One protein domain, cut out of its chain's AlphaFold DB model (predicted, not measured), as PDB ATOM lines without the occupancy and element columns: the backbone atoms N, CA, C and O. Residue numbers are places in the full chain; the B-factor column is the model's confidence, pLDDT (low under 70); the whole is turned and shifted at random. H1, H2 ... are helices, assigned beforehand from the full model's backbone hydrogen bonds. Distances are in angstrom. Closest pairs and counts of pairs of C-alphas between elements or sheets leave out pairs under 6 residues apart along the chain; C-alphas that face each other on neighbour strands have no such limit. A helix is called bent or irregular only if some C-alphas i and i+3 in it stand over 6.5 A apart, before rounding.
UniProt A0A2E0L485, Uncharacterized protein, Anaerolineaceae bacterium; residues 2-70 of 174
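This is residues 2 to 70 of the 174 residues of an uncharacterized protein of Anaerolineaceae bacterium (UniProt A0A2E0L485). One long helix, H2, makes the length of this model, and a shorter helix, H1, meets it near its first end as an open V, with the two helices meeting only around that corner. From the other end of H2, residues 59 to 70, a stretch with no named element, fold back toward the open side of the V. The printed part has 69 residues with two named helices, H1 then H2, and no named strand; its class is all helix. It is extended, with a radius of gyration of the C-alphas of 18.8 A, and flat, spanning 53 by 29 by 13 A.

H2 takes residues 24 to 58 and measures 49.9 A from first to last C-alpha, from Pro 24 at (94.341, 148.936, 147.752) to Glu 58 at (64.431, 164.875, 111.102). H1 takes residues 8 to 22 and measures 21.1 A, with C-alpha 8 at (74.928, 143.744, 147.758). Neither helix is bent or irregular.

H2 and H1 are close but not clearly touching, with 1 pair of C-alphas within 8 A. Their closest C-alphas, those of Leu 19 and Met 27, are 6.8 A apart. Their lines stand at a steep tilt of 57 degrees, and they run opposite ways. A tight link of 1 residue joins them. Residues 29 to 41 of H2 stand free. In H1 and H2 every O i to N i+4 pair is within hydrogen-bond range.

The two C-alphas farthest apart, those of Val 20 and Gly 60, are 53.8 A apart. The printed part has no cut. Its mean pLDDT is 81.0, and residues 2 to 3 and 55 to 70 are under 70.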
ATOM      1  N   ASN A   2      68.510 139.607 142.966       64.69
ATOM      2  CA  ASN A   2      69.935 139.380 142.703       64.69
ATOM      3  C   ASN A   2      70.150 139.486 141.194       64.69
ATOM      4  O   ASN A   2      69.656 138.633 140.462       64.69
ATOM      5  N   ILE A   3      70.825 140.534 140.720       62.22
ATOM      6  CA  ILE A   3      70.881 140.823 139.276       62.22
ATOM      7  C   ILE A   3      71.762 139.820 138.505       62.22
ATOM      8  O   ILE A   3      71.664 139.758 137.290       62.22
ATOM      9  N   LEU A   4      72.566 139.003 139.206       74.25
ATOM     10  CA  LEU A   4      73.424 137.933 138.661       74.25
ATOM     11  C   LEU A   4      73.701 136.821 139.705       74.25
ATOM     12  O   LEU A   4      74.801 136.285 139.775       74.25
ATOM     13  N   GLY A   5      72.767 136.559 140.630       75.56
ATOM     14  CA  GLY A   5      73.028 135.708 141.813       75.56
ATOM     15  C   GLY A   5      73.935 136.350 142.880       75.56
ATOM     16  O   GLY A   5      74.039 135.838 143.986       75.56
ATOM     17  N   VAL A   6      74.519 137.509 142.571       77.19
ATOM     18  CA  VAL A   6      75.296 138.374 143.465       77.19
ATOM     19  C   VAL A   6      74.367 139.447 144.038       77.19
ATOM     20  O   VAL A   6      73.762 140.219 143.287       77.19
ATOM     21  N   GLY A   7      74.221 139.481 145.360       89.62
ATOM     22  CA  GLY A   7      73.582 140.565 146.097       89.62
ATOM     23  C   GLY A   7      74.587 141.643 146.518       89.62
ATOM     24  O   GLY A   7      75.782 141.589 146.220       89.62
ATOM     25  N   GLY A   8      74.087 142.673 147.206       90.50
ATOM     26  CA  GLY A   8      74.928 143.744 147.758       90.50
ATOM     27  C   GLY A   8      76.070 143.230 148.656       90.50
ATOM     28  O   GLY A   8      77.204 143.675 148.471       90.50
ATOM     29  N   PRO A   9      75.816 142.281 149.582       91.81
ATOM     30  CA  PRO A   9      76.861 141.687 150.417       91.81
ATOM     31  C   PRO A   9      77.932 140.934 149.618       91.81
ATOM     32  O   PRO A   9      79.121 141.085 149.887       91.81
ATOM     33  N   GLU A  10      77.538 140.161 148.609       91.44
ATOM     34  CA  GLU A  10      78.456 139.383 147.777       91.44
ATOM     35  C   GLU A  10      79.386 140.298 146.967       91.44
ATOM     36  O   GLU A  10      80.581 140.022 146.854       91.44
ATOM     37  N   LEU A  11      78.883 141.438 146.479       91.81
ATOM     38  CA  LEU A  11      79.697 142.438 145.781       91.81
ATOM     39  C   LEU A  11      80.765 143.039 146.710       91.81
ATOM     40  O   LEU A  11      81.914 143.204 146.301       91.81
ATOM     41  N   ILE A  12      80.423 143.300 147.976       93.94
ATOM     42  CA  ILE A  12      81.383 143.780 148.985       93.94
ATOM     43  C   ILE A  12      82.474 142.735 149.240       93.94
ATOM     44  O   ILE A  12      83.650 143.091 149.292       93.94
ATOM     45  N   ILE A  13      82.123 141.451 149.354       95.12
ATOM     46  CA  ILE A  13      83.108 140.373 149.553       95.12
ATOM     47  C   ILE A  13      84.076 140.297 148.367       95.12
ATOM     48  O   ILE A  13      85.291 140.261 148.562       95.12
ATOM     49  N   ILE A  14      83.559 140.338 147.136       92.62
ATOM     50  CA  ILE A  14      84.383 140.327 145.917       92.62
ATOM     51  C   ILE A  14      85.300 141.557 145.873       92.62
ATOM     52  O   ILE A  14      86.480 141.434 145.537       92.62
ATOM     53  N   LEU A  15      84.791 142.731 146.260       92.19
ATOM     54  CA  LEU A  15      85.581 143.957 146.360       92.19
ATOM     55  C   LEU A  15      86.745 143.778 147.345       92.19
ATOM     56  O   LEU A  15      87.882 144.095 147.005       92.19
ATOM     57  N   VAL A  16      86.492 143.225 148.534       95.19
ATOM     58  CA  VAL A  16      87.536 142.969 149.541       95.19
ATOM     59  C   VAL A  16      88.595 142.003 149.007       95.19
ATOM     60  O   VAL A  16      89.784 142.292 149.128       95.19
ATOM     61  N   ILE A  17      88.196 140.905 148.358       95.19
ATOM     62  CA  ILE A  17      89.138 139.948 147.750       95.19
ATOM     63  C   ILE A  17      90.005 140.644 146.692       95.19
ATOM     64  O   ILE A  17      91.227 140.496 146.694       95.19
ATOM     65  N   MET A  18      89.402 141.464 145.828       93.88
ATOM     66  CA  MET A  18      90.124 142.262 144.832       93.88
ATOM     67  C   MET A  18      91.116 143.247 145.469       93.88
ATOM     68  O   MET A  18      92.234 143.380 144.972       93.88
ATOM     69  N   LEU A  19      90.750 143.909 146.576       94.25
ATOM     70  CA  LEU A  19      91.665 144.792 147.314       94.25
ATOM     71  C   LEU A  19      92.865 144.030 147.877       94.25
ATOM     72  O   LEU A  19      93.964 144.576 147.888       94.25
ATOM     73  N   VAL A  20      92.669 142.798 148.347       95.44
ATOM     74  CA  VAL A  20      93.752 141.975 148.901       95.44
ATOM     75  C   VAL A  20      94.687 141.485 147.795       95.44
ATOM     76  O   VAL A  20      95.902 141.589 147.940       95.44
ATOM     77  N   VAL A  21      94.144 141.000 146.676       95.44
ATOM     78  CA  VAL A  21      94.937 140.420 145.577       95.44
ATOM     79  C   VAL A  21      95.686 141.491 144.781       95.44
ATOM     80  O   VAL A  21      96.881 141.357 144.530       95.44
ATOM     81  N   ALA A  22      95.000 142.559 144.368       92.25
ATOM     82  CA  ALA A  22      95.605 143.623 143.563       92.25
ATOM     83  C   ALA A  22      96.298 144.700 144.416       92.25
ATOM     84  O   ALA A  22      97.146 145.444 143.913       92.25
ATOM     85  N   GLY A  23      95.931 144.795 145.696       94.94
ATOM     86  CA  GLY A  23      96.368 145.832 146.622       94.94
ATOM     87  C   GLY A  23      95.496 147.101 146.556       94.94
ATOM     88  O   GLY A  23      95.135 147.563 145.466       94.94
ATOM     89  N   PRO A  24      95.216 147.758 147.701       92.81
ATOM     90  CA  PRO A  24      94.341 148.936 147.752       92.81
ATOM     91  C   PRO A  24      94.907 150.127 146.968       92.81
ATOM     92  O   PRO A  24      94.173 150.852 146.300       92.81
ATOM     93  N   LYS A  25      96.234 150.302 146.986       94.06
ATOM     94  CA  LYS A  25      96.914 151.404 146.290       94.06
ATOM     95  C   LYS A  25      96.733 151.325 144.770       94.06
ATOM     96  O   LYS A  25      96.539 152.354 144.128       94.06
ATOM     97  N   ARG A  26      96.775 150.118 144.197       91.88
ATOM     98  CA  ARG A  26      96.666 149.904 142.747       91.88
ATOM     99  C   ARG A  26      95.219 149.996 142.267       91.88
ATOM    100  O   ARG A  26      94.974 150.588 141.221       91.88
ATOM    101  N   MET A  27      94.261 149.506 143.057       92.06
ATOM    102  CA  MET A  27      92.841 149.600 142.705       92.06
ATOM    103  C   MET A  27      92.370 151.059 142.596       92.06
ATOM    104  O   MET A  27      91.677 151.406 141.643       92.06
ATOM    105  N   ILE A  28      92.787 151.935 143.517       93.38
ATOM    106  CA  ILE A  28      92.420 153.361 143.472       93.38
ATOM    107  C   ILE A  28      93.017 154.047 142.235       93.38
ATOM    108  O   ILE A  28      92.344 154.848 141.590       93.38
ATOM    109  N   GLN A  29      94.253 153.703 141.858       94.56
ATOM    110  CA  GLN A  29      94.864 154.208 140.624       94.56
ATOM    111  C   GLN A  29      94.063 153.778 139.391       94.56
ATOM    112  O   GLN A  29      93.766 154.607 138.532       94.56
ATOM    113  N   TRP A  30      93.652 152.509 139.323       93.94
ATOM    114  CA  TRP A  30      92.802 152.013 138.241       93.94
ATOM    115  C   TRP A  30      91.429 152.675 138.222       93.94
ATOM    116  O   TRP A  30      90.967 153.048 137.151       93.94
ATOM    117  N   ALA A  31      90.804 152.893 139.380       93.25
ATOM    118  CA  ALA A  31      89.532 153.602 139.476       93.25
ATOM    119  C   ALA A  31      89.647 155.052 138.981       93.25
ATOM    120  O   ALA A  31      88.754 155.535 138.288       93.25
ATOM    121  N   TYR A  32      90.754 155.737 139.283       95.44
ATOM    122  CA  TYR A  32      91.004 157.097 138.808       95.44
ATOM    123  C   TYR A  32      91.167 157.145 137.284       95.44
ATOM    124  O   TYR A  32      90.506 157.934 136.611       95.44
ATOM    125  N   VAL A  33      91.987 156.249 136.731       96.19
ATOM    126  CA  VAL A  33      92.196 156.123 135.282       96.19
ATOM    127  C   VAL A  33      90.886 155.758 134.575       96.19
ATOM    128  O   VAL A  33      90.493 156.417 133.614       96.19
ATOM    129  N   LEU A  34      90.161 154.764 135.086       96.00
ATOM    130  CA  LEU A  34      88.860 154.347 134.569       96.00
ATOM    131  C   LEU A  34      87.839 155.489 134.637       96.00
ATOM    132  O   LEU A  34      87.113 155.715 133.675       96.00
ATOM    133  N   GLY A  35      87.824 156.260 135.725       95.12
ATOM    134  CA  GLY A  35      86.971 157.436 135.877       95.12
ATOM    135  C   GLY A  35      87.258 158.515 134.833       95.12
ATOM    136  O   GLY A  35      86.325 159.069 134.253       95.12
ATOM    137  N   GLN A  36      88.532 158.769 134.524       95.94
ATOM    138  CA  GLN A  36      88.907 159.682 133.441       95.94
ATOM    139  C   GLN A  36      88.425 159.183 132.074       95.94
ATOM    140  O   GLN A  36      87.931 159.981 131.275       95.94
ATOM    141  N   TYR A  37      88.526 157.877 131.801       96.44
ATOM    142  CA  TYR A  37      88.010 157.287 130.563       96.44
ATOM    143  C   TYR A  37      86.488 157.347 130.483       96.44
ATOM    144  O   TYR A  37      85.963 157.761 129.453       96.44
ATOM    145  N   ILE A  38      85.777 157.034 131.569       94.94
ATOM    146  CA  ILE A  38      84.321 157.193 131.648       94.94
ATOM    147  C   ILE A  38      83.932 158.651 131.394       94.94
ATOM    148  O   ILE A  38      82.978 158.897 130.666       94.94
ATOM    149  N   ALA A  39      84.663 159.625 131.944       92.88
ATOM    150  CA  ALA A  39      84.371 161.042 131.740       92.88
ATOM    151  C   ALA A  39      84.562 161.473 130.276       92.88
ATOM    152  O   ALA A  39      83.761 162.245 129.752       92.88
ATOM    153  N   LYS A  40      85.595 160.960 129.598       93.88
ATOM    154  CA  LYS A  40      85.810 161.191 128.160       93.88
ATOM    155  C   LYS A  40      84.728 160.516 127.319       93.88
ATOM    156  O   LYS A  40      84.110 161.176 126.492       93.88
ATOM    157  N   PHE A  41      84.437 159.246 127.599       93.69
ATOM    158  CA  PHE A  41      83.368 158.494 126.947       93.69
ATOM    159  C   PHE A  41      82.017 159.191 127.114       93.69
ATOM    160  O   PHE A  41      81.260 159.310 126.163       93.69
ATOM    161  N   ARG A  42      81.740 159.734 128.303       88.81
ATOM    162  CA  ARG A  42      80.523 160.492 128.601       88.81
ATOM    163  C   ARG A  42      80.361 161.720 127.705       88.81
ATOM    164  O   ARG A  42      79.242 161.997 127.291       88.81
ATOM    165  N   ARG A  43      81.451 162.443 127.427       89.44
ATOM    166  CA  ARG A  43      81.445 163.620 126.542       89.44
ATOM    167  C   ARG A  43      81.223 163.217 125.087       89.44
ATOM    168  O   ARG A  43      80.305 163.727 124.465       89.44
ATOM    169  N   MET A  44      81.973 162.227 124.605       89.69
ATOM    170  CA  MET A  44      81.803 161.694 123.247       89.69
ATOM    171  C   MET A  44      80.399 161.120 123.025       89.69
ATOM    172  O   MET A  44      79.805 161.301 121.967       89.69
ATOM    173  N   TRP A  45      79.845 160.449 124.036       87.56
ATOM    174  CA  TRP A  45      78.481 159.936 124.003       87.56
ATOM    175  C   TRP A  45      77.455 161.064 123.917       87.56
ATOM    176  O   TRP A  45      76.499 160.934 123.166       87.56
ATOM    177  N   ALA A  46      77.642 162.162 124.658       84.38
ATOM    178  CA  ALA A  46      76.748 163.318 124.583       84.38
ATOM    179  C   ALA A  46      76.746 163.935 123.176       84.38
ATOM    180  O   ALA A  46      75.682 164.160 122.618       84.38
ATOM    181  N   GLU A  47      77.923 164.102 122.571       85.12
ATOM    182  CA  GLU A  47      78.056 164.591 121.191       85.12
ATOM    183  C   GLU A  47      77.417 163.627 120.176       85.12
ATOM    184  O   GLU A  47      76.694 164.051 119.280       85.12
ATOM    185  N   THR A  48      77.625 162.319 120.348       84.88
ATOM    186  CA  THR A  48      77.034 161.285 119.480       84.88
ATOM    187  C   THR A  48      75.511 161.283 119.588       84.88
ATOM    188  O   THR A  48      74.812 161.225 118.584       84.88
ATOM    189  N   VAL A  49      74.985 161.365 120.811       81.88
ATOM    190  CA  VAL A  49      73.546 161.427 121.066       81.88
ATOM    191  C   VAL A  49      72.940 162.709 120.508       81.88
ATOM    192  O   VAL A  49      71.840 162.639 119.974       81.88
ATOM    193  N   ASP A  50      73.638 163.844 120.584       79.75
ATOM    194  CA  ASP A  50      73.175 165.096 119.985       79.75
ATOM    195  C   ASP A  50      73.018 164.953 118.461       79.75
ATOM    196  O   ASP A  50      71.971 165.310 117.928       79.75
ATOM    197  N   VAL A  51      73.995 164.360 117.766       81.31
ATOM    198  CA  VAL A  51      73.907 164.100 116.312       81.31
ATOM    199  C   VAL A  51      72.786 163.113 115.985       81.31
ATOM    200  O   VAL A  51      71.969 163.382 115.109       81.31
ATOM    201  N   LEU A  52      72.694 162.002 116.725       78.00
ATOM    202  CA  LEU A  52      71.632 161.016 116.521       78.00
ATOM    203  C   LEU A  52      70.247 161.628 116.759       78.00
ATOM    204  O   LEU A  52      69.338 161.360 115.989       78.00
ATOM    205  N   GLN A  53      70.070 162.458 117.791       73.44
ATOM    206  CA  GLN A  53      68.807 163.164 118.029       73.44
ATOM    207  C   GLN A  53      68.440 164.072 116.860       73.44
ATOM    208  O   GLN A  53      67.290 164.061 116.449       73.44
ATOM    209  N   HIS A  54      69.404 164.811 116.303       73.25
ATOM    210  CA  HIS A  54      69.155 165.653 115.135       73.25
ATOM    211  C   HIS A  54      68.669 164.835 113.927       73.25
ATOM    212  O   HIS A  54      67.718 165.246 113.267       73.25
ATOM    213  N   GLU A  55      69.239 163.650 113.690       68.56
ATOM    214  CA  GLU A  55      68.804 162.754 112.608       68.56
ATOM    215  C   GLU A  55      67.458 162.060 112.898       68.56
ATOM    216  O   GLU A  55      66.637 161.889 111.997       68.56
ATOM    217  N   PHE A  56      67.188 161.674 114.151       65.94
ATOM    218  CA  PHE A  56      65.916 161.056 114.551       65.94
ATOM    219  C   PHE A  56      64.747 162.054 114.568       65.94
ATOM    220  O   PHE A  56      63.639 161.687 114.166       65.94
ATOM    221  N   ASP A  57      64.993 163.302 114.978       64.38
ATOM    222  CA  ASP A  57      64.019 164.398 114.918       64.38
ATOM    223  C   ASP A  57      63.661 164.725 113.455       64.38
ATOM    224  O   ASP A  57      62.490 164.934 113.132       64.38
ATOM    225  N   GLU A  58      64.643 164.693 112.546       59.72
ATOM    226  CA  GLU A  58      64.431 164.875 111.102       59.72
ATOM    227  C   GLU A  58      63.705 163.676 110.457       59.72
ATOM    228  O   GLU A  58      62.924 163.846 109.519       59.72
ATOM    229  N   ALA A  59      63.861 162.473 111.021       60.59
ATOM    230  CA  ALA A  59      63.113 161.272 110.640       60.59
ATOM    231  C   ALA A  59      61.674 161.215 111.204       60.59
ATOM    232  O   ALA A  59      60.945 160.258 110.923       60.59
ATOM    233  N   GLY A  60      61.234 162.213 111.984       47.06
ATOM    234  CA  GLY A  60      59.849 162.337 112.461       47.06
ATOM    235  C   GLY A  60      59.426 161.299 113.508       47.06
ATOM    236  O   GLY A  60      58.232 161.130 113.771       47.06
ATOM    237  N   VAL A  61      60.383 160.598 114.117       49.50
ATOM    238  CA  VAL A  61      60.142 159.688 115.239       49.50
ATOM    239  C   VAL A  61      60.310 160.509 116.516       49.50
ATOM    240  O   VAL A  61      61.424 160.656 117.004       49.50
ATOM    241  N   ASP A  62      59.211 161.063 117.046       46.16
ATOM    242  CA  ASP A  62      59.181 161.827 118.311       46.16
ATOM    243  C   ASP A  62      59.476 160.902 119.507       46.16
ATOM    244  O   ASP A  62      58.610 160.516 120.294       46.16
ATOM    245  N   VAL A  63      60.731 160.482 119.614       51.56
ATOM    246  CA  VAL A  63      61.312 159.829 120.777       51.56
ATOM    247  C   VAL A  63      62.402 160.772 121.249       51.56
ATOM    248  O   VAL A  63      63.554 160.678 120.840       51.56
ATOM    249  N   LYS A  64      62.025 161.693 122.140       54.00
ATOM    250  CA  LYS A  64      62.949 162.524 122.920       54.00
ATOM    251  C   LYS A  64      63.862 161.630 123.747       54.00
ATOM    252  O   LYS A  64      63.589 161.357 124.916       54.00
ATOM    253  N   ILE A  65      64.945 161.157 123.140       53.62
ATOM    254  CA  ILE A  65      66.058 160.544 123.849       53.62
ATOM    255  C   ILE A  65      66.668 161.686 124.670       53.62
ATOM    256  O   ILE A  65      67.096 162.676 124.096       53.62
ATOM    257  N   PRO A  66      66.646 161.655 126.008       54.66
ATOM    258  CA  PRO A  66      67.113 162.786 126.802       54.66
ATOM    259  C   PRO A  66      68.629 162.971 126.644       54.66
ATOM    260  O   PRO A  66      69.384 162.015 126.829       54.66
ATOM    261  N   ARG A  67      69.080 164.207 126.367       53.41
ATOM    262  CA  ARG A  67      70.497 164.629 126.220       53.41
ATOM    263  C   ARG A  67      71.406 164.345 127.422       53.41
ATOM    264  O   ARG A  67      72.607 164.580 127.373       53.41
ATOM    265  N   GLU A  68      70.875 163.807 128.513       47.06
ATOM    266  CA  GLU A  68      71.633 163.566 129.730       47.06
ATOM    267  C   GLU A  68      71.283 162.186 130.267       47.06
ATOM    268  O   GLU A  68      70.228 161.985 130.867       47.06
ATOM    269  N   MET A  69      72.182 161.215 130.047       48.06
ATOM    270  CA  MET A  69      72.094 159.892 130.670       48.06
ATOM    271  C   MET A  69      71.781 160.091 132.157       48.06
ATOM    272  O   MET A  69      72.563 160.731 132.871       48.06
ATOM    273  N   PRO A  70      70.650 159.610 132.656       54.06
ATOM    274  CA  PRO A  70      70.024 160.328 133.729       54.06
ATOM    275  C   PRO A  70      70.729 159.925 135.026       54.06
ATOM    276  O   PRO A  70      70.832 158.756 135.403       54.06
TER     277      PRO A  70